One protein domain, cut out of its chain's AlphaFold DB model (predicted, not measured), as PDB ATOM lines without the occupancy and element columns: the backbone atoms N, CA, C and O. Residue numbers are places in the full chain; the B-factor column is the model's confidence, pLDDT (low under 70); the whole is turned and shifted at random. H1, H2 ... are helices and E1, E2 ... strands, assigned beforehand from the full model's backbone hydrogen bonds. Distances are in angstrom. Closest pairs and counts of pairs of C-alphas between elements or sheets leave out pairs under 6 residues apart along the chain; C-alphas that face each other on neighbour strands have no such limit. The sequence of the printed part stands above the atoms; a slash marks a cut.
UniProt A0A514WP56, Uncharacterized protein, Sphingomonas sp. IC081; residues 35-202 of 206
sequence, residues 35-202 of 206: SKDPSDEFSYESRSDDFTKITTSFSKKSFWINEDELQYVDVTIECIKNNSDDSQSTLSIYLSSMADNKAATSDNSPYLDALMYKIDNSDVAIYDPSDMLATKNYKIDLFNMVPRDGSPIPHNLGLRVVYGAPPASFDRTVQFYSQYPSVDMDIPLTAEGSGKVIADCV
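AT A GLANCE: This is residues 35 to 202 of the 206 residues of an uncharacterized protein of Sphingomonas sp. IC081 (UniProt A0A514WP56). A long, twisted sheet of five strands makes a wall, and a shorter sheet of four strands lies partly and loosely over one of its faces, with its edge strand E9 close to E2 and E3. The short helix H2 covers another part of that same face, over E2 and E3, while the small helix H1 sits at the far side of the shorter sheet. The printed part has 168 residues with two named helices and nine named strands, in the order E1 E2 E3 E4 E5 E6 E7 E8 H1 E9 H2; the sheets run E1 E2 E3 E4 E7 and E6 E5 E8 E9, both antiparallel throughout. The class is mostly strand, though under half of the residues, 78, are in named elements. The whole is compact, with a radius of gyration of the C-alphas of 16.6 A and spans of 46 by 37 by 28 A.

HOW THE PARTS SIT: Begin with the larger sheet, where E1, residues 45 to 49, E2, residues 54 to 64, E3, residues 71 to 82, and E4, residues 90 to 99, form a meander, each strand the antiparallel neighbour of the one before. Between E1 and E2, a hairpin, look for N 47 and O 56, 2.8 A apart and within hydrogen-bond range. In the hairpin of E2 and E3, N 59 and O 77 are 2.8 A apart; in that of E3 and E4, N 76 and O 94 are 2.9 A apart. E7, residues 137 to 141, is the edge strand beside E4, with N 95 and O 138 at 2.9 A. From edge to edge the strands' lines turn by 71 degrees. H2, residues 194 to 201, is on this sheet at a height over the sheet of 7.6 A, over E2 and, only just, over E3, where 3 of its C-alphas fall. It runs along the strands, at 21 degrees to E2 on the local plane. The closest C-alphas of E3 and H2 are those of Cys 79 and Cys 201, 5.8 A apart. Now turn to the second sheet: E6, residues 125 to 127, E5, residues 114 to 119, E8, residues 156 to 162, and E9, residues 182 to 188. N 117 and O 125 are 2.8 A apart in the hairpin of E5 and E6, N 116 and O 160 are 2.8 A apart between E5 and E8, and N 159 and O 185 are 2.8 A apart between E8 and E9. The closest C-alphas of E2 and E9 are those of Phe 63 and Met 185, 7.6 A apart, and E3 and E9 are near each other, with 6 pairs of C-alphas within 10 A. E4 and E8 are apart. H1, residues 174 to 177, only grazes this sheet; its C-alpha 174 is 6.6 A from that of Ile 126. H2 only just grazes it, with residues 194 to 195. In H2 every O i to N i+4 pair is within hydrogen-bond range; H1 is too short for such a pair.

IN THESE COORDINATES: Find C-alpha 45 at (-22.533, 3.580, 15.408), where E1 begins. E2 spans 32.8 A from first to last C-alpha, E3 35.2 A and E4 28.3 A; E3 starts at C-alpha 71, (-15.944, 16.854, 35.007). E8 measures 19.4 A and E9 19.3 A. H2, 11.2 A long, ends at C-alpha 201, (-10.894, 1.671, 8.667).

THE WHOLE: The two C-alphas farthest apart are those of Phe 51 and Gln 179, 50.1 A. The printed part has no cut. Look for long links from E4 to E5, E7 to E8 and E8 to H1. The mean pLDDT of the printed part is 79.7; 29 residues are under 70, among them residues 35 to 41, 101 to 107 and 129 to 134.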
ATOM      1  N   SER A  35     -14.643   5.214  34.506       55.88
ATOM      2  CA  SER A  35     -15.693   5.280  33.497       55.88
ATOM      3  C   SER A  35     -17.003   5.697  34.161       55.88
ATOM      4  O   SER A  35     -17.293   5.248  35.272       55.88
ATOM      5  N   LYS A  36     -17.774   6.547  33.477       57.41
ATOM      6  CA  LYS A  36     -19.085   6.995  33.956       57.41
ATOM      7  C   LYS A  36     -20.033   5.848  34.277       57.41
ATOM      8  O   LYS A  36     -20.834   5.960  35.197       57.41
ATOM      9  N   ASP A  37     -19.894   4.749  33.553       59.22
ATOM     10  CA  ASP A  37     -20.511   3.489  33.901       59.22
ATOM     11  C   ASP A  37     -19.440   2.390  33.776       59.22
ATOM     12  O   ASP A  37     -18.887   2.181  32.695       59.22
ATOM     13  N   PRO A  38     -19.079   1.686  34.863       51.19
ATOM     14  CA  PRO A  38     -18.094   0.608  34.806       51.19
ATOM     15  C   PRO A  38     -18.542  -0.575  33.930       51.19
ATOM     16  O   PRO A  38     -17.709  -1.420  33.602       51.19
ATOM     17  N   SER A  39     -19.825  -0.638  33.555       55.62
ATOM     18  CA  SER A  39     -20.381  -1.584  32.586       55.62
ATOM     19  C   SER A  39     -20.530  -1.022  31.167       55.62
ATOM     20  O   SER A  39     -20.836  -1.797  30.264       55.62
ATOM     21  N   ASP A  40     -20.271   0.276  30.942       64.62
ATOM     22  CA  ASP A  40     -20.307   0.850  29.593       64.62
ATOM     23  C   ASP A  40     -19.109   0.347  28.790       64.62
ATOM     24  O   ASP A  40     -17.950   0.729  29.003       64.62
ATOM     25  N   GLU A  41     -19.387  -0.504  27.815       68.69
ATOM     26  CA  GLU A  41     -18.485  -0.715  26.697       68.69
ATOM     27  C   GLU A  41     -18.478   0.522  25.792       68.69
ATOM     28  O   GLU A  41     -19.334   1.405  25.855       68.69
ATOM     29  N   PHE A  42     -17.466   0.607  24.938       78.94
ATOM     30  CA  PHE A  42     -17.449   1.602  23.880       78.94
ATOM     31  C   PHE A  42     -18.694   1.409  22.989       78.94
ATOM     32  O   PHE A  42     -18.904   0.340  22.422       78.94
ATOM     33  N   SER A  43     -19.534   2.440  22.860       80.62
ATOM     34  CA  SER A  43     -20.700   2.394  21.958       80.62
ATOM     35  C   SER A  43     -20.247   2.265  20.498       80.62
ATOM     36  O   SER A  43     -19.134   2.654  20.183       80.62
ATOM     37  N   TYR A  44     -21.056   1.725  19.586       85.38
ATOM     38  CA  TYR A  44     -20.720   1.683  18.156       85.38
ATOM     39  C   TYR A  44     -21.884   2.192  17.323       85.38
ATOM     40  O   TYR A  44     -23.002   1.689  17.444       85.38
ATOM     41  N   GLU A  45     -21.602   3.132  16.432       88.50
ATOM     42  CA  GLU A  45     -22.533   3.580  15.408       88.50
ATOM     43  C   GLU A  45     -21.802   3.699  14.069       88.50
ATOM     44  O   GLU A  45     -20.626   4.052  14.014       88.50
ATOM     45  N   SER A  46     -22.500   3.398  12.975       88.69
ATOM     46  CA  SER A  46     -21.984   3.578  11.622       88.69
ATOM     47  C   SER A  46     -23.067   4.139  10.716       88.69
ATOM     48  O   SER A  46     -24.240   3.765  10.813       88.69
ATOM     49  N   ARG A  47     -22.673   5.071   9.856       90.44
ATOM     50  CA  ARG A  47     -23.530   5.771   8.903       90.44
ATOM     51  C   ARG A  47     -22.872   5.724   7.534       90.44
ATOM     52  O   ARG A  47     -21.675   5.964   7.412       90.44
ATOM     53  N   SER A  48     -23.663   5.436   6.507       87.56
ATOM     54  CA  SER A  48     -23.226   5.475   5.109       87.56
ATOM     55  C   SER A  48     -23.949   6.600   4.387       87.56
ATOM     56  O   SER A  48     -25.158   6.768   4.557       87.56
ATOM     57  N   ASP A  49     -23.207   7.352   3.588       83.06
ATOM     58  CA  ASP A  49     -23.748   8.261   2.590       83.06
ATOM     59  C   ASP A  49     -23.429   7.711   1.199       83.06
ATOM     60  O   ASP A  49     -22.293   7.750   0.718       83.06
ATOM     61  N   ASP A  50     -24.465   7.195   0.544       78.25
ATOM     62  CA  ASP A  50     -24.353   6.527  -0.749       78.25
ATOM     63  C   ASP A  50     -24.037   7.500  -1.899       78.25
ATOM     64  O   ASP A  50     -23.548   7.070  -2.948       78.25
ATOM     65  N   PHE A  51     -24.259   8.808  -1.720       80.44
ATOM     66  CA  PHE A  51     -23.919   9.817  -2.728       80.44
ATOM     67  C   PHE A  51     -22.432  10.151  -2.715       80.44
ATOM     68  O   PHE A  51     -21.813  10.290  -3.771       80.44
ATOM     69  N   THR A  52     -21.854  10.272  -1.522       80.00
ATOM     70  CA  THR A  52     -20.428  10.568  -1.350       80.00
ATOM     71  C   THR A  52     -19.576   9.305  -1.274       80.00
ATOM     72  O   THR A  52     -18.353   9.389  -1.375       80.00
ATOM     73  N   LYS A  53     -20.212   8.129  -1.164       85.81
ATOM     74  CA  LYS A  53     -19.573   6.826  -0.926       85.81
ATOM     75  C   LYS A  53     -18.702   6.847   0.330       85.81
ATOM     76  O   LYS A  53     -17.678   6.166   0.392       85.81
ATOM     77  N   ILE A  54     -19.108   7.639   1.316       88.12
ATOM     78  CA  ILE A  54     -18.426   7.766   2.596       88.12
ATOM     79  C   ILE A  54     -19.154   6.894   3.608       88.12
ATOM     80  O   ILE A  54     -20.376   6.949   3.731       88.12
ATOM     81  N   THR A  55     -18.394   6.110   4.359       89.19
ATOM     82  CA  THR A  55     -18.881   5.467   5.576       89.19
ATOM     83  C   THR A  55     -18.175   6.098   6.760       89.19
ATOM     84  O   THR A  55     -16.947   6.118   6.818       89.19
ATOM     85  N   THR A  56     -18.950   6.614   7.705       90.56
ATOM     86  CA  THR A  56     -18.448   7.119   8.977       90.56
ATOM     87  C   THR A  56     -18.874   6.163  10.070       90.56
ATOM     88  O   THR A  56     -20.070   5.999  10.300       90.56
ATOM     89  N   SER A  57     -17.916   5.560  10.764       91.19
ATOM     90  CA  SER A  57     -18.181   4.829  11.997       91.19
ATOM     91  C   SER A  57     -17.528   5.521  13.172       91.19
ATOM     92  O   SER A  57     -16.462   6.121  13.056       91.19
ATOM     93  N   PHE A  58     -18.198   5.491  14.313       92.06
ATOM     94  CA  PHE A  58     -17.665   6.083  15.518       92.06
ATOM     95  C   PHE A  58     -18.072   5.308  16.754       92.06
ATOM     96  O   PHE A  58     -19.044   4.550  16.785       92.06
ATOM     97  N   SER A  59     -17.277   5.516  17.787       90.56
ATOM     98  CA  SER A  59     -17.436   4.897  19.078       90.56
ATOM     99  C   SER A  59     -17.129   5.900  20.167       90.56
ATOM    100  O   SER A  59     -16.140   6.622  20.065       90.56
ATOM    101  N   LYS A  60     -17.975   5.974  21.194       89.06
ATOM    102  CA  LYS A  60     -17.860   6.986  22.248       89.06
ATOM    103  C   LYS A  60     -17.899   6.373  23.643       89.06
ATOM    104  O   LYS A  60     -18.681   5.448  23.878       89.06
ATOM    105  N   LYS A  61     -17.098   6.937  24.554       87.31
ATOM    106  CA  LYS A  61     -17.094   6.644  25.994       87.31
ATOM    107  C   LYS A  61     -16.663   7.866  26.816       87.31
ATOM    108  O   LYS A  61     -15.858   8.662  26.344       87.31
ATOM    109  N   SER A  62     -17.173   7.991  28.042       86.56
ATOM    110  CA  SER A  62     -16.844   9.089  28.967       86.56
ATOM    111  C   SER A  62     -16.110   8.584  30.216       86.56
ATOM    112  O   SER A  62     -16.468   7.542  30.784       86.56
ATOM    113  N   PHE A  63     -15.121   9.351  30.675       83.94
ATOM    114  CA  PHE A  63     -14.309   9.064  31.861       83.94
ATOM    115  C   PHE A  63     -14.324  10.255  32.817       83.94
ATOM    116  O   PHE A  63     -13.935  11.356  32.433       83.94
ATOM    117  N   TRP A  64     -14.769  10.056  34.055       81.06
ATOM    118  CA  TRP A  64     -14.802  11.105  35.070       81.06
ATOM    119  C   TRP A  64     -13.393  11.464  35.546       81.06
ATOM    120  O   TRP A  64     -12.565  10.591  35.805       81.06
ATOM    121  N   ILE A  65     -13.154  12.767  35.673       75.06
ATOM    122  CA  ILE A  65     -11.905  13.379  36.135       75.06
ATOM    123  C   ILE A  65     -11.873  13.470  37.661       75.06
ATOM    124  O   ILE A  65     -10.815  13.340  38.272       75.06
ATOM    125  N   ASN A  66     -13.031  13.676  38.287       70.31
ATOM    126  CA  ASN A  66     -13.164  13.815  39.729       70.31
ATOM    127  C   ASN A  66     -14.174  12.820  40.310       70.31
ATOM    128  O   ASN A  66     -15.076  12.344  39.623       70.31
ATOM    129  N   GLU A  67     -14.021  12.521  41.601       63.88
ATOM    130  CA  GLU A  67     -14.943  11.655  42.350       63.88
ATOM    131  C   GLU A  67     -16.347  12.247  42.481       63.88
ATOM    132  O   GLU A  67     -17.311  11.505  42.635       63.88
ATOM    133  N   ASP A  68     -16.462  13.571  42.377       67.94
ATOM    134  CA  ASP A  68     -17.744  14.270  42.407       67.94
ATOM    135  C   ASP A  68     -18.537  14.128  41.093       67.94
ATOM    136  O   ASP A  68     -19.654  14.632  41.013       67.94
ATOM    137  N   GLU A  69     -17.976  13.476  40.063       71.81
ATOM    138  CA  GLU A  69     -18.613  13.245  38.756       71.81
ATOM    139  C   GLU A  69     -19.126  14.537  38.094       71.81
ATOM    140  O   GLU A  69     -20.200  14.592  37.496       71.81
ATOM    141  N   LEU A  70     -18.350  15.617  38.208       75.25
ATOM    142  CA  LEU A  70     -18.711  16.927  37.650       75.25
ATOM    143  C   LEU A  70     -17.944  17.266  36.380       75.25
ATOM    144  O   LEU A  70     -18.350  18.158  35.637       75.25
ATOM    145  N   GLN A  71     -16.822  16.597  36.141       79.50
ATOM    146  CA  GLN A  71     -15.944  16.854  35.007       79.50
ATOM    147  C   GLN A  71     -15.543  15.528  34.380       79.50
ATOM    148  O   GLN A  71     -15.155  14.608  35.094       79.50
ATOM    149  N   TYR A  72     -15.614  15.424  33.059       83.69
ATOM    150  CA  TYR A  72     -15.276  14.200  32.337       83.69
ATOM    151  C   TYR A  72     -14.490  14.486  31.065       83.69
ATOM    152  O   TYR A  72     -14.591  15.563  30.478       83.69
ATOM    153  N   VAL A  73     -13.728  13.487  30.633       86.19
ATOM    154  CA  VAL A  73     -13.150  13.407  29.296       86.19
ATOM    155  C   VAL A  73     -14.034  12.499  28.451       86.19
ATOM    156  O   VAL A  73     -14.200  11.316  28.755       86.19
ATOM    157  N   ASP A  74     -14.599  13.053  27.387       88.94
ATOM    158  CA  ASP A  74     -15.215  12.287  26.315       88.94
ATOM    159  C   ASP A  74     -14.143  11.802  25.347       88.94
ATOM    160  O   ASP A  74     -13.361  12.592  24.822       88.94
ATOM    161  N   VAL A  75     -14.152  10.503  25.079       89.88
ATOM    162  CA  VAL A  75     -13.319   9.854  24.074       89.88
ATOM    163  C   VAL A  75     -14.219   9.422  22.932       89.88
ATOM    164  O   VAL A  75     -15.147   8.639  23.139       89.88
ATOM    165  N   THR A  76     -13.939   9.911  21.729       91.62
ATOM    166  CA  THR A  76     -14.603   9.461  20.501       91.62
ATOM    167  C   THR A  76     -13.572   8.897  19.540       91.62
ATOM    168  O   THR A  76     -12.675   9.617  19.119       91.62
ATOM    169  N   ILE A  77     -13.698   7.627  19.176       92.12
ATOM    170  CA  ILE A  77     -12.943   7.010  18.084       92.12
ATOM    171  C   ILE A  77     -13.783   7.164  16.824       92.12
ATOM    172  O   ILE A  77     -14.945   6.775  16.830       92.12
ATOM    173  N   GLU A  78     -13.223   7.723  15.762       93.19
ATOM    174  CA  GLU A  78     -13.913   7.970  14.497       93.19
ATOM    175  C   GLU A  78     -13.112   7.377  13.343       93.19
ATOM    176  O   GLU A  78     -11.908   7.610  13.223       93.19
ATOM    177  N   CYS A  79     -13.805   6.655  12.475       92.00
ATOM    178  CA  CYS A  79     -13.351   6.249  11.164       92.00
ATOM    179  C   CYS A  79     -14.193   6.970  10.111       92.00
ATOM    180  O   CYS A  79     -15.416   6.843  10.103       92.00
ATOM    181  N   ILE A  80     -13.552   7.682   9.189       91.12
ATOM    182  CA  ILE A  80     -14.186   8.159   7.956       91.12
ATOM    183  C   ILE A  80     -13.515   7.424   6.810       91.12
ATOM    184  O   ILE A  80     -12.349   7.677   6.511       91.12
ATOM    185  N   LYS A  81     -14.250   6.518   6.174       88.94
ATOM    186  CA  LYS A  81     -13.791   5.695   5.061       88.94
ATOM    187  C   LYS A  81     -14.390   6.181   3.753       88.94
ATOM    188  O   LYS A  81     -15.608   6.300   3.633       88.94
ATOM    189  N   ASN A  82     -13.542   6.393   2.752       86.25
ATOM    190  CA  ASN A  82     -13.986   6.584   1.377       86.25
ATOM    191  C   ASN A  82     -14.027   5.223   0.668       86.25
ATOM    192  O   ASN A  82     -12.990   4.660   0.332       86.25
ATOM    193  N   ASN A  83     -15.225   4.711   0.384       83.19
ATOM    194  CA  ASN A  83     -15.412   3.394  -0.237       83.19
ATOM    195  C   ASN A  83     -14.964   3.333  -1.709       83.19
ATOM    196  O   ASN A  83     -14.981   2.260  -2.309       83.19
ATOM    197  N   SER A  84     -14.598   4.466  -2.317       82.31
ATOM    198  CA  SER A  84     -14.001   4.502  -3.662       82.31
ATOM    199  C   SER A  84     -12.477   4.486  -3.645       82.31
ATOM    200  O   SER A  84     -11.874   4.160  -4.665       82.31
ATOM    201  N   ASP A  85     -11.864   4.886  -2.532       78.50
ATOM    202  CA  ASP A  85     -10.420   5.038  -2.392       78.50
ATOM    203  C   ASP A  85     -10.023   4.879  -0.920       78.50
ATOM    204  O   ASP A  85     -10.012   5.839  -0.145       78.50
ATOM    205  N   ASP A  86      -9.661   3.652  -0.542       69.19
ATOM    206  CA  ASP A  86      -9.268   3.312   0.829       69.19
ATOM    207  C   ASP A  86      -8.098   4.170   1.347       69.19
ATOM    208  O   ASP A  86      -7.963   4.345   2.561       69.19
ATOM    209  N   SER A  87      -7.261   4.728   0.458       72.06
ATOM    210  CA  SER A  87      -6.127   5.576   0.852       72.06
ATOM    211  C   SER A  87      -6.558   6.906   1.479       72.06
ATOM    212  O   SER A  87      -5.778   7.520   2.210       72.06
ATOM    213  N   GLN A  88      -7.813   7.310   1.259       77.25
ATOM    214  CA  GLN A  88      -8.417   8.524   1.810       77.25
ATOM    215  C   GLN A  88      -9.149   8.289   3.133       77.25
ATOM    216  O   GLN A  88      -9.832   9.186   3.627       77.25
ATOM    217  N   SER A  89      -9.022   7.098   3.718       85.00
ATOM    218  CA  SER A  89      -9.603   6.832   5.030       85.00
ATOM    219  C   SER A  89      -8.868   7.620   6.117       85.00
ATOM    220  O   SER A  89      -7.642   7.767   6.083       85.00
ATOM    221  N   THR A  90      -9.612   8.097   7.112       88.88
ATOM    222  CA  THR A  90      -9.077   8.740   8.318       88.88
ATOM    223  C   THR A  90      -9.551   7.982   9.547       88.88
ATOM    224  O   THR A  90     -10.716   7.605   9.621       88.88
ATOM    225  N   LEU A  91      -8.644   7.748  10.494       90.56
ATOM    226  CA  LEU A  91      -8.932   7.128  11.781       90.56
ATOM    227  C   LEU A  91      -8.415   8.078  12.851       90.56
ATOM    228  O   LEU A  91      -7.259   8.500  12.813       90.56
ATOM    229  N   SER A  92      -9.267   8.488  13.780       91.88
ATOM    230  CA  SER A  92      -8.912   9.506  14.766       91.88
ATOM    231  C   SER A  92      -9.516   9.228  16.131       91.88
ATOM    232  O   SER A  92     -10.592   8.647  16.233       91.88
ATOM    233  N   ILE A  93      -8.834   9.688  17.178       90.75
ATOM    234  CA  ILE A  93      -9.419   9.845  18.512       90.75
ATOM    235  C   ILE A  93      -9.625  11.325  18.778       90.75
ATOM    236  O   ILE A  93      -8.698  12.121  18.639       90.75
ATOM    237  N   TYR A  94     -10.826  11.672  19.215       90.62
ATOM    238  CA  TYR A  94     -11.146  12.969  19.778       90.62
ATOM    239  C   TYR A  94     -11.248  12.848  21.291       90.62
ATOM    240  O   TYR A  94     -11.957  11.977  21.797       90.62
ATOM    241  N   LEU A  95     -10.539  13.725  21.994       89.31
ATOM    242  CA  LEU A  95     -10.634  13.883  23.440       89.31
ATOM    243  C   LEU A  95     -11.262  15.240  23.725       89.31
ATOM    244  O   LEU A  95     -10.752  16.245  23.233       89.31
ATOM    245  N   SER A  96     -12.321  15.277  24.524       88.31
ATOM    246  CA  SER A  96     -13.017  16.514  24.884       88.31
ATOM    247  C   SER A  96     -13.201  16.601  26.393       88.31
ATOM    248  O   SER A  96     -13.856  15.750  26.987       88.31
ATOM    249  N   SER A  97     -12.638  17.637  27.010       85.88
ATOM    250  CA  SER A  97     -12.869  17.970  28.414       85.88
ATOM    251  C   SER A  97     -14.204  18.687  28.565       85.88
ATOM    252  O   SER A  97     -14.466  19.689  27.896       85.88
ATOM    253  N   MET A  98     -15.055  18.164  29.441       83.94
ATOM    254  CA  MET A  98     -16.446  18.572  29.595       83.94
ATOM    255  C   MET A  98     -16.796  18.734  31.075       83.94
ATOM    256  O   MET A  98     -16.247  18.052  31.941       83.94
ATOM    257  N   ALA A  99     -17.745  19.623  31.365       78.81
ATOM    258  CA  ALA A  99     -18.393  19.729  32.670       78.81
ATOM    259  C   ALA A  99     -19.815  19.154  32.581       78.81
ATOM    260  O   ALA A  99     -20.507  19.366  31.581       78.81
ATOM    261  N   ASP A 100     -20.263  18.424  33.604       72.88
ATOM    262  CA  ASP A 100     -21.640  17.936  33.651       72.88
ATOM    263  C   ASP A 100     -22.607  19.111  33.840       72.88
ATOM    264  O   ASP A 100     -22.471  19.954  34.734       72.88
ATOM    265  N   ASN A 101     -23.622  19.158  32.983       63.12
ATOM    266  CA  ASN A 101     -24.597  20.240  32.936       63.12
ATOM    267  C   ASN A 101     -25.457  20.315  34.206       63.12
ATOM    268  O   ASN A 101     -26.012  21.370  34.505       63.12
ATOM    269  N   LYS A 102     -25.539  19.223  34.974       61.28
ATOM    270  CA  LYS A 102     -26.260  19.164  36.252       61.28
ATOM    271  C   LYS A 102     -25.580  19.963  37.365       61.28
ATOM    272  O   LYS A 102     -26.254  20.322  38.326       61.28
ATOM    273  N   ALA A 103     -24.289  20.258  37.232       54.44
ATOM    274  CA  ALA A 103     -23.511  21.008  38.217       54.44
ATOM    275  C   ALA A 103     -22.956  22.342  37.696       54.44
ATOM    276  O   ALA A 103     -22.451  23.150  38.475       54.44
ATOM    277  N   ALA A 104     -23.044  22.597  36.390       53.19
ATOM    278  CA  ALA A 104     -22.433  23.769  35.781       53.19
ATOM    279  C   ALA A 104     -23.290  25.038  35.958       53.19
ATOM    280  O   ALA A 104     -24.264  25.264  35.244       53.19
ATOM    281  N   THR A 105     -22.877  25.922  36.869       50.91
ATOM    282  CA  THR A 105     -23.252  27.353  36.857       50.91
ATOM    283  C   THR A 105     -22.288  28.196  36.002       50.91
ATOM    284  O   THR A 105     -22.570  29.355  35.711       50.91
ATOM    285  N   SER A 106     -21.160  27.611  35.575       59.28
ATOM    286  CA  SER A 106     -20.139  28.155  34.663       59.28
ATOM    287  C   SER A 106     -19.331  26.999  34.038       59.28
ATOM    288  O   SER A 106     -19.266  25.916  34.625       59.28
ATOM    289  N   ASP A 107     -18.752  27.189  32.842       64.69
ATOM    290  CA  ASP A 107     -17.928  26.178  32.151       64.69
ATOM    291  C   ASP A 107     -16.544  26.041  32.812       64.69
ATOM    292  O   ASP A 107     -15.538  26.567  32.332       64.69
ATOM    293  N   ASN A 108     -16.517  25.327  33.936       70.25
ATOM    294  CA  ASN A 108     -15.316  25.013  34.709       70.25
ATOM    295  C   ASN A 108     -14.658  23.698  34.258       70.25
ATOM    296  O   ASN A 108     -14.025  23.032  35.074       70.25
ATOM    297  N   SER A 109     -14.835  23.264  33.004       71.94
ATOM    298  CA  SER A 109     -14.125  22.080  32.493       71.94
ATOM    299  C   SER A 109     -12.604  22.304  32.550       71.94
ATOM    300  O   SER A 109     -12.135  23.385  32.170       71.94
ATOM    301  N   PRO A 110     -11.821  21.330  33.051       73.75
ATOM    302  CA  PRO A 110     -10.388  21.501  33.209       73.75
ATOM    303  C   PRO A 110      -9.728  21.571  31.838       73.75
ATOM    304  O   PRO A 110     -10.112  20.871  30.898       73.75
ATOM    305  N   TYR A 111      -8.717  22.420  31.732       82.00
ATOM    306  CA  TYR A 111      -7.826  22.371  30.592       82.00
ATOM    307  C   TYR A 111      -7.017  21.084  30.630       82.00
ATOM    308  O   TYR A 111      -6.634  20.598  31.694       82.00
ATOM    309  N   LEU A 112      -6.788  20.540  29.448       84.81
ATOM    310  CA  LEU A 112      -5.888  19.433  29.254       84.81
ATOM    311  C   LEU A 112      -4.527  20.021  28.872       84.81
ATOM    312  O   LEU A 112      -4.444  20.891  27.997       84.81
ATOM    313  N   ASP A 113      -3.487  19.585  29.573       83.12
ATOM    314  CA  ASP A 113      -2.150  20.179  29.488       83.12
ATOM    315  C   ASP A 113      -1.153  19.274  28.767       83.12
ATOM    316  O   ASP A 113      -0.222  19.759  28.123       83.12
ATOM    317  N   ALA A 114      -1.336  17.958  28.889       85.81
ATOM    318  CA  ALA A 114      -0.553  16.969  28.168       85.81
ATOM    319  C   ALA A 114      -1.339  15.670  27.970       85.81
ATOM    320  O   ALA A 114      -2.233  15.319  28.740       85.81
ATOM    321  N   LEU A 115      -0.950  14.924  26.943       87.44
ATOM    322  CA  LEU A 115      -1.423  13.579  26.662       87.44
ATOM    323  C   LEU A 115      -0.208  12.669  26.569       87.44
ATOM    324  O   LEU A 115       0.667  12.848  25.722       87.44
ATOM    325  N   MET A 116      -0.188  11.666  27.428       87.75
ATOM    326  CA  MET A 116       0.716  10.537  27.322       87.75
ATOM    327  C   MET A 116      -0.037   9.343  26.749       87.75
ATOM    328  O   MET A 116      -1.235   9.177  26.983       87.75
ATOM    329  N   TYR A 117       0.665   8.504  26.002       88.31
ATOM    330  CA  TYR A 117       0.106   7.288  25.440       88.31
ATOM    331  C   TYR A 117       1.110   6.141  25.485       88.31
ATOM    332  O   TYR A 117       2.320   6.349  25.563       88.31
ATOM    333  N   LYS A 118       0.591   4.919  25.429       88.31
ATOM    334  CA  LYS A 118       1.355   3.695  25.183       88.31
ATOM    335  C   LYS A 118       0.511   2.720  24.374       88.31
ATOM    336  O   LYS A 118      -0.715   2.725  24.487       88.31
ATOM    337  N   ILE A 119       1.166   1.882  23.587       86.25
ATOM    338  CA  ILE A 119       0.526   0.878  22.737       86.25
ATOM    339  C   ILE A 119       0.957  -0.490  23.249       86.25
ATOM    340  O   ILE A 119       2.151  -0.779  23.310       86.25
ATOM    341  N   ASP A 120      -0.002  -1.330  23.626       86.00
ATOM    342  CA  ASP A 120       0.259  -2.617  24.273       86.00
ATOM    343  C   ASP A 120       1.284  -2.477  25.423       86.00
ATOM    344  O   ASP A 120       1.048  -1.773  26.408       86.00
ATOM    345  N   ASN A 121       2.443  -3.127  25.282       81.19
ATOM    346  CA  ASN A 121       3.532  -3.129  26.259       81.19
ATOM    347  C   ASN A 121       4.684  -2.181  25.873       81.19
ATOM    348  O   ASN A 121       5.814  -2.394  26.315       81.19
ATOM    349  N   SER A 122       4.438  -1.184  25.016       84.88
ATOM    350  CA  SER A 122       5.449  -0.190  24.646       84.88
ATOM    351  C   SER A 122       5.799   0.737  25.807       84.88
ATOM    352  O   SER A 122       5.037   0.896  26.766       84.88
ATOM    353  N   ASP A 123       6.923   1.436  25.657       85.06
ATOM    354  CA  ASP A 123       7.234   2.584  26.498       85.06
ATOM    355  C   ASP A 123       6.177   3.685  26.337       85.06
ATOM    356  O   ASP A 123       5.508   3.804  25.302       85.06
ATOM    357  N   VAL A 124       6.031   4.489  27.390       86.19
ATOM    358  CA  VAL A 124       5.141   5.649  27.412       86.19
ATOM    359  C   VAL A 124       5.767   6.771  26.593       86.19
ATOM    360  O   VAL A 124       6.926   7.130  26.803       86.19
ATOM    361  N   ALA A 125       4.979   7.368  25.713       86.38
ATOM    362  CA  ALA A 125       5.357   8.528  24.924       86.38
ATOM    363  C   ALA A 125       4.429   9.707  25.225       86.38
ATOM    364  O   ALA A 125       3.265   9.533  25.585       86.38
ATOM    365  N   ILE A 126       4.944  10.923  25.058       85.88
ATOM    366  CA  ILE A 126       4.121  12.133  25.039       85.88
ATOM    367  C   ILE A 126       3.649  12.325  23.604       85.88
ATOM    368  O   ILE A 126       4.450  12.333  22.668       85.88
ATOM    369  N   TYR A 127       2.343  12.460  23.423       82.94
ATOM    370  CA  TYR A 127       1.800  12.959  22.171       82.94
ATOM    371  C   TYR A 127       2.052  14.464  22.164       82.94
ATOM    372  O   TYR A 127       1.503  15.122  23.022       82.94
ATOM    373  N   ASP A 128       2.891  15.012  21.279       71.81
ATOM    374  CA  ASP A 128       3.217  16.454  21.244       71.81
ATOM    375  C   ASP A 128       2.646  17.120  19.981       71.81
ATOM    376  O   ASP A 128       3.366  17.323  19.000       71.81
ATOM    377  N   PRO A 129       1.342  17.443  19.928       61.59
ATOM    378  CA  PRO A 129       0.870  18.453  19.010       61.59
ATOM    379  C   PRO A 129       1.397  19.800  19.507       61.59
ATOM    380  O   PRO A 129       1.278  20.141  20.682       61.59
ATOM    381  N   SER A 130       1.927  20.607  18.595       59.81
ATOM    382  CA  SER A 130       2.421  21.965  18.863       59.81
ATOM    383  C   SER A 130       1.440  22.867  19.642       59.81
ATOM    384  O   SER A 130       1.867  23.866  20.217       59.81
ATOM    385  N   ASP A 131       0.163  22.479  19.715       53.16
ATOM    386  CA  ASP A 131      -0.958  23.179  20.349       53.16
ATOM    387  C   ASP A 131      -1.369  22.604  21.725       53.16
ATOM    388  O   ASP A 131      -2.474  22.852  22.203       53.16
ATOM    389  N   MET A 132      -0.519  21.800  22.375       57.75
ATOM    390  CA  MET A 132      -0.895  21.047  23.582       57.75
ATOM    391  C   MET A 132      -1.267  21.835  24.828       57.75
ATOM    392  O   MET A 132      -1.881  21.264  25.727       57.75
ATOM    393  N   LEU A 133      -0.861  23.095  24.918       59.66
ATOM    394  CA  LEU A 133      -0.959  23.833  26.164       59.66
ATOM    395  C   LEU A 133      -2.370  24.382  26.343       59.66
ATOM    396  O   LEU A 133      -2.809  25.243  25.584       59.66
ATOM    397  N   ALA A 134      -3.037  23.907  27.392       68.12
ATOM    398  CA  ALA A 134      -4.321  24.394  27.857       68.12
ATOM    399  C   ALA A 134      -5.434  24.375  26.789       68.12
ATOM    400  O   ALA A 134      -6.064  25.397  26.501       68.12
ATOM    401  N   THR A 135      -5.728  23.199  26.225       73.62
ATOM    402  CA  THR A 135      -6.886  23.008  25.329       73.62
ATOM    403  C   THR A 135      -7.991  22.191  25.995       73.62
ATOM    404  O   THR A 135      -7.758  21.420  26.921       73.62
ATOM    405  N   LYS A 136      -9.227  22.363  25.519       83.06
ATOM    406  CA  LYS A 136     -10.373  21.532  25.915       83.06
ATOM    407  C   LYS A 136     -10.620  20.374  24.957       83.06
ATOM    408  O   LYS A 136     -11.370  19.469  25.298       83.06
ATOM    409  N   ASN A 137     -10.025  20.406  23.765       83.69
ATOM    410  CA  ASN A 137     -10.240  19.402  22.730       83.69
ATOM    411  C   ASN A 137      -8.915  18.980  22.093       83.69
ATOM    412  O   ASN A 137      -8.089  19.832  21.764       83.69
ATOM    413  N   TYR A 138      -8.762  17.682  21.841       82.00
ATOM    414  CA  TYR A 138      -7.670  17.122  21.052       82.00
ATOM    415  C   TYR A 138      -8.191  16.226  19.948       82.00
ATOM    416  O   TYR A 138      -9.174  15.512  20.131       82.00
ATOM    417  N   LYS A 139      -7.456  16.213  18.837       87.25
ATOM    418  CA  LYS A 139      -7.559  15.201  17.793       87.25
ATOM    419  C   LYS A 139      -6.221  14.478  17.673       87.25
ATOM    420  O   LYS A 139      -5.175  15.109  17.523       87.25
ATOM    421  N   ILE A 140      -6.271  13.157  17.723       86.88
ATOM    422  CA  ILE A 140      -5.135  12.261  17.532       86.88
ATOM    423  C   ILE A 140      -5.375  11.522  16.224       86.88
ATOM    424  O   ILE A 140      -6.414  10.881  16.080       86.88
ATOM    425  N   ASP A 141      -4.436  11.602  15.283       86.88
ATOM    426  CA  ASP A 141      -4.451  10.710  14.122       86.88
ATOM    427  C   ASP A 141      -3.990   9.324  14.575       86.88
ATOM    428  O   ASP A 141      -2.811   9.092  14.858       86.88
ATOM    429  N   LEU A 142      -4.949   8.406  14.675       85.06
ATOM    430  CA  LEU A 142      -4.700   7.052  15.141       85.06
ATOM    431  C   LEU A 142      -3.892   6.242  14.142       85.06
ATOM    432  O   LEU A 142      -3.276   5.264  14.546       85.06
ATOM    433  N   PHE A 143      -3.831   6.629  12.868       82.38
ATOM    434  CA  PHE A 143      -2.980   5.921  11.920       82.38
ATOM    435  C   PHE A 143      -1.483   6.141  12.158       82.38
ATOM    436  O   PHE A 143      -0.676   5.390  11.618       82.38
ATOM    437  N   ASN A 144      -1.101   7.108  12.996       76.62
ATOM    438  CA  ASN A 144       0.273   7.202  13.498       76.62
ATOM    439  C   ASN A 144       0.589   6.123  14.549       76.62
ATOM    440  O   ASN A 144       1.754   5.901  14.864       76.62
ATOM    441  N   MET A 145      -0.439   5.476  15.106       77.44
ATOM    442  CA  MET A 145      -0.346   4.521  16.217       77.44
ATOM    443  C   MET A 145      -0.822   3.113  15.823       77.44
ATOM    444  O   MET A 145      -0.348   2.122  16.372       77.44
ATOM    445  N   VAL A 146      -1.741   3.008  14.863       76.94
ATOM    446  CA  VAL A 146      -2.343   1.763  14.378       76.94
ATOM    447  C   VAL A 146      -1.960   1.563  12.907       76.94
ATOM    448  O   VAL A 146      -2.173   2.468  12.093       76.94
ATOM    449  N   PRO A 147      -1.414   0.393  12.530       71.31
ATOM    450  CA  PRO A 147      -0.986   0.135  11.163       71.31
ATOM    451  C   PRO A 147      -2.163   0.108  10.176       71.31
ATOM    452  O   PRO A 147      -3.243  -0.406  10.465       71.31
ATOM    453  N   ARG A 148      -1.934   0.644   8.969       72.06
ATOM    454  CA  ARG A 148      -2.923   0.700   7.869       72.06
ATOM    455  C   ARG A 148      -2.956  -0.560   7.003       72.06
ATOM    456  O   ARG A 148      -3.923  -0.789   6.279       72.06
ATOM    457  N   ASP A 149      -1.875  -1.328   7.016       69.19
ATOM    458  CA  ASP A 149      -1.526  -2.321   5.994       69.19
ATOM    459  C   ASP A 149      -1.955  -3.757   6.334       69.19
ATOM    460  O   ASP A 149      -1.546  -4.701   5.661       69.19
ATOM    461  N   GLY A 150      -2.802  -3.929   7.350       61.31
ATOM    462  CA  GLY A 150      -3.242  -5.248   7.803       61.31
ATOM    463  C   GLY A 150      -2.220  -5.969   8.685       61.31
ATOM    464  O   GLY A 150      -2.436  -7.133   9.024       61.31
ATOM    465  N   SER A 151      -1.139  -5.292   9.097       74.62
ATOM    466  CA  SER A 151      -0.350  -5.730  10.251       74.62
ATOM    467  C   SER A 151      -1.258  -5.920  11.475       74.62
ATOM    468  O   SER A 151      -2.321  -5.290  11.550       74.62
ATOM    469  N   PRO A 152      -0.870  -6.769  12.446       79.00
ATOM    470  CA  PRO A 152      -1.672  -6.990  13.640       79.00
ATOM    471  C   PRO A 152      -2.053  -5.663  14.297       79.00
ATOM    472  O   PRO A 152      -1.187  -4.850  14.624       79.00
ATOM    473  N   ILE A 153      -3.360  -5.446  14.456       81.44
ATOM    474  CA  ILE A 153      -3.880  -4.308  15.209       81.44
ATOM    475  C   ILE A 153      -3.389  -4.490  16.652       81.44
ATOM    476  O   ILE A 153      -3.533  -5.597  17.185       81.44
ATOM    477  N   PRO A 154      -2.800  -3.457  17.283       83.88
ATOM    478  CA  PRO A 154      -2.440  -3.537  18.691       83.88
ATOM    479  C   PRO A 154      -3.665  -3.896  19.528       83.88
ATOM    480  O   PRO A 154      -4.792  -3.569  19.166       83.88
ATOM    481  N   HIS A 155      -3.471  -4.576  20.646       85.75
ATOM    482  CA  HIS A 155      -4.593  -5.017  21.473       85.75
ATOM    483  C   HIS A 155      -5.196  -3.847  22.243       85.75
ATOM    484  O   HIS A 155      -6.410  -3.787  22.448       85.75
ATOM    485  N   ASN A 156      -4.347  -2.917  22.671       86.19
ATOM    486  CA  ASN A 156      -4.710  -1.914  23.646       86.19
ATOM    487  C   ASN A 156      -3.972  -0.592  23.426       86.19
ATOM    488  O   ASN A 156      -2.775  -0.558  23.133       86.19
ATOM    489  N   LEU A 157      -4.692   0.506  23.632       87.88
ATOM    490  CA  LEU A 157      -4.144   1.854  23.683       87.88
ATOM    491  C   LEU A 157      -4.389   2.424  25.076       87.88
ATOM    492  O   LEU A 157      -5.526   2.720  25.446       87.88
ATOM    493  N   GLY A 158      -3.311   2.606  25.830       88.19
ATOM    494  CA  GLY A 158      -3.354   3.324  27.095       88.19
ATOM    495  C   GLY A 158      -3.196   4.814  26.837       88.19
ATOM    496  O   GLY A 158      -2.198   5.224  26.246       88.19
ATOM    497  N   LEU A 159      -4.140   5.625  27.302       87.69
ATOM    498  CA  LEU A 159      -4.067   7.084  27.275       87.69
ATOM    499  C   LEU A 159      -4.006   7.625  28.701       87.69
ATOM    500  O   LEU A 159      -4.718   7.158  29.582       87.69
ATOM    501  N   ARG A 160      -3.187   8.647  28.919       88.19
ATOM    502  CA  ARG A 160      -3.130   9.414  30.162       88.19
ATOM    503  C   ARG A 160      -3.277  10.888  29.828       88.19
ATOM    504  O   ARG A 160      -2.379  11.486  29.237       88.19
ATOM    505  N   VAL A 161      -4.406  11.466  30.209       87.12
ATOM    506  CA  VAL A 161      -4.696  12.892  30.039       87.12
ATOM    507  C   VAL A 161      -4.306  13.622  31.312       87.12
ATOM    508  O   VAL A 161      -4.862  13.339  32.366       87.12
ATOM    509  N   VAL A 162      -3.358  14.546  31.218       85.06
ATOM    510  CA  VAL A 162      -2.839  15.335  32.342       85.06
ATOM    511  C   VAL A 162      -3.490  16.710  32.370       85.06
ATOM    512  O   VAL A 162      -3.697  17.322  31.320       85.06
ATOM    513  N   TYR A 163      -3.786  17.195  33.573       82.44
ATOM    514  CA  TYR A 163      -4.404  18.497  33.817       82.44
ATOM    515  C   TYR A 163      -3.847  19.157  35.087       82.44
ATOM    516  O   TYR A 163      -3.349  18.496  35.999       82.44
ATOM    517  N   GLY A 164      -3.944  20.483  35.157       79.69
ATOM    518  CA  GLY A 164      -3.381  21.287  36.242       79.69
ATOM    519  C   GLY A 164      -1.853  21.407  36.202       79.69
ATOM    520  O   GLY A 164      -1.258  21.860  37.184       79.69
ATOM    521  N   ALA A 165      -1.210  21.012  35.101       80.44
ATOM    522  CA  ALA A 165       0.216  21.223  34.911       80.44
ATOM    523  C   ALA A 165       0.475  22.692  34.533       80.44
ATOM    524  O   ALA A 165      -0.302  23.298  33.796       80.44
ATOM    525  N   PRO A 166       1.559  23.313  35.027       77.06
ATOM    526  CA  PRO A 166       1.876  24.681  34.668       77.06
ATOM    527  C   PRO A 166       2.144  24.768  33.156       77.06
ATOM    528  O   PRO A 166       2.810  23.883  32.604       77.06
ATOM    529  N   PRO A 167       1.681  25.838  32.482       67.00
ATOM    530  CA  PRO A 167       1.973  26.049  31.071       67.00
ATOM    531  C   PRO A 167       3.492  26.036  30.869       67.00
ATOM    532  O   PRO A 167       4.230  26.702  31.600       67.00
ATOM    533  N   ALA A 168       3.941  25.203  29.926       62.03
ATOM    534  CA  ALA A 168       5.306  24.699  29.834       62.03
ATOM    535  C   ALA A 168       6.386  25.764  30.082       62.03
ATOM    536  O   ALA A 168       6.660  26.610  29.231       62.03
ATOM    537  N   SER A 169       7.075  25.647  31.216       53.12
ATOM    538  CA  SER A 169       8.422  26.187  31.379       53.12
ATOM    539  C   SER A 169       9.411  25.015  31.378       53.12
ATOM    540  O   SER A 169       9.795  24.472  32.403       53.12
ATOM    541  N   PHE A 170       9.800  24.645  30.153       58.34
ATOM    542  CA  PHE A 170      11.000  23.895  29.748       58.34
ATOM    543  C   PHE A 170      11.060  22.366  29.876       58.34
ATOM    544  O   PHE A 170      11.690  21.762  29.010       58.34
ATOM    545  N   ASP A 171      10.414  21.717  30.844       73.19
ATOM    546  CA  ASP A 171      10.479  20.248  30.955       73.19
ATOM    547  C   ASP A 171       9.233  19.577  30.347       73.19
ATOM    548  O   ASP A 171       8.132  19.681  30.879       73.19
ATOM    549  N   ARG A 172       9.406  18.915  29.195       80.06
ATOM    550  CA  ARG A 172       8.369  18.125  28.503       80.06
ATOM    551  C   ARG A 172       8.697  16.632  28.546       80.06
ATOM    552  O   ARG A 172       8.676  15.954  27.521       80.06
ATOM    553  N   THR A 173       9.079  16.123  29.712       84.56
ATOM    554  CA  THR A 173       9.374  14.699  29.908       84.56
ATOM    555  C   THR A 173       8.186  13.939  30.484       84.56
ATOM    556  O   THR A 173       7.306  14.500  31.141       84.56
ATOM    557  N   VAL A 174       8.160  12.623  30.250       84.69
ATOM    558  CA  VAL A 174       7.160  11.724  30.849       84.69
ATOM    559  C   VAL A 174       7.212  11.831  32.374       84.69
ATOM    560  O   VAL A 174       6.172  11.878  33.027       84.69
ATOM    561  N   GLN A 175       8.415  11.927  32.941       85.12
ATOM    562  CA  GLN A 175       8.646  12.098  34.374       85.12
ATOM    563  C   GLN A 175       8.007  13.388  34.891       85.12
ATOM    564  O   GLN A 175       7.284  13.336  35.883       85.12
ATOM    565  N   PHE A 176       8.212  14.511  34.197       84.19
ATOM    566  CA  PHE A 176       7.612  15.788  34.573       84.19
ATOM    567  C   PHE A 176       6.085  15.718  34.597       84.19
ATOM    568  O   PHE A 176       5.473  16.101  35.587       84.19
ATOM    569  N   TYR A 177       5.447  15.204  33.546       82.69
ATOM    570  CA  TYR A 177       3.983  15.186  33.494       82.69
ATOM    571  C   TYR A 177       3.341  14.142  34.413       82.69
ATOM    572  O   TYR A 177       2.178  14.281  34.783       82.69
ATOM    573  N   SER A 178       4.087  13.119  34.824       83.88
ATOM    574  CA  SER A 178       3.567  12.046  35.679       83.88
ATOM    575  C   SER A 178       3.361  12.443  37.138       83.88
ATOM    576  O   SER A 178       2.761  11.675  37.882       83.88
ATOM    577  N   GLN A 179       3.828  13.625  37.544       82.75
ATOM    578  CA  GLN A 179       3.619  14.159  38.893       82.75
ATOM    579  C   GLN A 179       2.319  14.974  39.036       82.75
ATOM    580  O   GLN A 179       2.006  15.439  40.131       82.75
ATOM    581  N   TYR A 180       1.587  15.194  37.940       82.00
ATOM    582  CA  TYR A 180       0.373  16.009  37.922       82.00
ATOM    583  C   TYR A 180      -0.894  15.150  37.945       82.00
ATOM    584  O   TYR A 180      -0.850  13.976  37.568       82.00
ATOM    585  N   PRO A 181      -2.036  15.728  38.361       82.50
ATOM    586  CA  PRO A 181      -3.332  15.083  38.217       82.50
ATOM    587  C   PRO A 181      -3.564  14.592  36.785       82.50
ATOM    588  O   PRO A 181      -3.265  15.287  35.809       82.50
ATOM    589  N   SER A 182      -4.088  13.376  36.660       83.50
ATOM    590  CA  SER A 182      -4.325  12.759  35.364       83.50
ATOM    591  C   SER A 182      -5.547  11.859  35.376       83.50
ATOM    592  O   SER A 182      -5.971  11.399  36.427       83.50
ATOM    593  N   VAL A 183      -6.101  11.605  34.194       83.56
ATOM    594  CA  VAL A 183      -7.073  10.543  33.942       83.56
ATOM    595  C   VAL A 183      -6.423   9.513  33.040       83.56
ATOM    596  O   VAL A 183      -6.044   9.814  31.906       83.56
ATOM    597  N   ASP A 184      -6.316   8.297  33.562       84.44
ATOM    598  CA  ASP A 184      -5.804   7.143  32.836       84.44
ATOM    599  C   ASP A 184      -6.979   6.378  32.217       84.44
ATOM    600  O   ASP A 184      -7.962   6.067  32.889       84.44
ATOM    601  N   MET A 185      -6.883   6.088  30.926       84.50
ATOM    602  CA  MET A 185      -7.905   5.428  30.126       84.50
ATOM    603  C   MET A 185      -7.278   4.254  29.399       84.50
ATOM    604  O   MET A 185      -6.212   4.387  28.795       84.50
ATOM    605  N   ASP A 186      -7.973   3.125  29.427       84.19
ATOM    606  CA  ASP A 186      -7.576   1.940  28.688       84.19
ATOM    607  C   ASP A 186      -8.580   1.678  27.572       84.19
ATOM    608  O   ASP A 186      -9.778   1.506  27.823       84.19
ATOM    609  N   ILE A 187      -8.101   1.731  26.331       85.19
ATOM    610  CA  ILE A 187      -8.925   1.597  25.136       85.19
ATOM    611  C   ILE A 187      -8.574   0.268  24.469       85.19
ATOM    612  O   ILE A 187      -7.602   0.206  23.709       85.19
ATOM    613  N   PRO A 188      -9.374  -0.789  24.694       85.81
ATOM    614  CA  PRO A 188      -9.169  -2.048  24.002       85.81
ATOM    615  C   PRO A 188      -9.469  -1.847  22.517       85.81
ATOM    616  O   PRO A 188     -10.605  -1.588  22.130       85.81
ATOM    617  N   LEU A 189      -8.462  -1.967  21.661       84.88
ATOM    618  CA  LEU A 189      -8.588  -1.726  20.219       84.88
ATOM    619  C   LEU A 189      -9.171  -2.932  19.470       84.88
ATOM    620  O   LEU A 189      -9.470  -2.837  18.285       84.88
ATOM    621  N   THR A 190      -9.356  -4.063  20.152       83.00
ATOM    622  CA  THR A 190      -9.936  -5.290  19.585       83.00
ATOM    623  C   THR A 190     -11.294  -5.660  20.186       83.00
ATOM    624  O   THR A 190     -11.880  -6.661  19.778       83.00
ATOM    625  N   ALA A 191     -11.792  -4.903  21.169       80.31
ATOM    626  CA  ALA A 191     -13.094  -5.151  21.791       80.31
ATOM    627  C   ALA A 191     -14.261  -4.672  20.909       80.31
ATOM    628  O   ALA A 191     -14.068  -3.957  19.921       80.31
ATOM    629  N   GLU A 192     -15.488  -5.053  21.272       81.50
ATOM    630  CA  GLU A 192     -16.686  -4.448  20.687       81.50
ATOM    631  C   GLU A 192     -16.678  -2.920  20.877       81.50
ATOM    632  O   GLU A 192     -16.047  -2.394  21.795       81.50
ATOM    633  N   GLY A 193     -17.331  -2.185  19.970       85.38
ATOM    634  CA  GLY A 193     -17.239  -0.726  19.982       85.38
ATOM    635  C   GLY A 193     -16.048  -0.221  19.182       85.38
ATOM    636  O   GLY A 193     -16.100  -0.099  17.955       85.38
ATOM    637  N   SER A 194     -14.958   0.021  19.901       84.44
ATOM    638  CA  SER A 194     -13.675   0.530  19.410       84.44
ATOM    639  C   SER A 194     -13.070  -0.344  18.314       84.44
ATOM    640  O   SER A 194     -12.697   0.165  17.256       84.44
ATOM    641  N   GLY A 195     -13.028  -1.662  18.513       85.12
ATOM    642  CA  GLY A 195     -12.469  -2.586  17.529       85.12
ATOM    643  C   GLY A 195     -13.288  -2.680  16.248       85.12
ATOM    644  O   GLY A 195     -12.710  -2.882  15.182       85.12
ATOM    645  N   LYS A 196     -14.610  -2.455  16.304       86.75
ATOM    646  CA  LYS A 196     -15.451  -2.381  15.095       86.75
ATOM    647  C   LYS A 196     -15.109  -1.143  14.261       86.75
ATOM    648  O   LYS A 196     -14.875  -1.281  13.067       86.75
ATOM    649  N   VAL A 197     -14.976   0.030  14.893       88.75
ATOM    650  CA  VAL A 197     -14.559   1.271  14.202       88.75
ATOM    651  C   VAL A 197     -13.186   1.108  13.547       88.75
ATOM    652  O   VAL A 197     -12.993   1.480  12.391       88.75
ATOM    653  N   ILE A 198     -12.226   0.521  14.266       87.62
ATOM    654  CA  ILE A 198     -10.880   0.294  13.729       87.62
ATOM    655  C   ILE A 198     -10.931  -0.701  12.568       87.62
ATOM    656  O   ILE A 198     -10.317  -0.451  11.534       87.62
ATOM    657  N   ALA A 199     -11.689  -1.793  12.695       84.44
ATOM    658  CA  ALA A 199     -11.838  -2.792  11.638       84.44
ATOM    659  C   ALA A 199     -12.520  -2.251  10.370       84.44
ATOM    660  O   ALA A 199     -12.244  -2.754   9.281       84.44
ATOM    661  N   ASP A 200     -13.383  -1.238  10.476       85.06
ATOM    662  CA  ASP A 200     -13.952  -0.578   9.295       85.06
ATOM    663  C   ASP A 200     -12.877   0.178   8.499       85.06
ATOM    664  O   ASP A 200     -12.885   0.163   7.260       85.06
ATOM    665  N   CYS A 201     -11.944   0.814   9.217       85.06
ATOM    666  CA  CYS A 201     -10.894   1.671   8.667       85.06
ATOM    667  C   CYS A 201      -9.630   0.921   8.236       85.06
ATOM    668  O   CYS A 201      -8.984   1.309   7.262       85.06
ATOM    669  N   VAL A 202      -9.247  -0.129   8.959       79.88
ATOM    670  CA  VAL A 202      -8.063  -0.936   8.655       79.88
ATOM    671  C   VAL A 202      -8.466  -2.027   7.667       79.88
ATOM    672  O   VAL A 202      -9.429  -2.762   7.872       79.88
TER     673      VAL A 202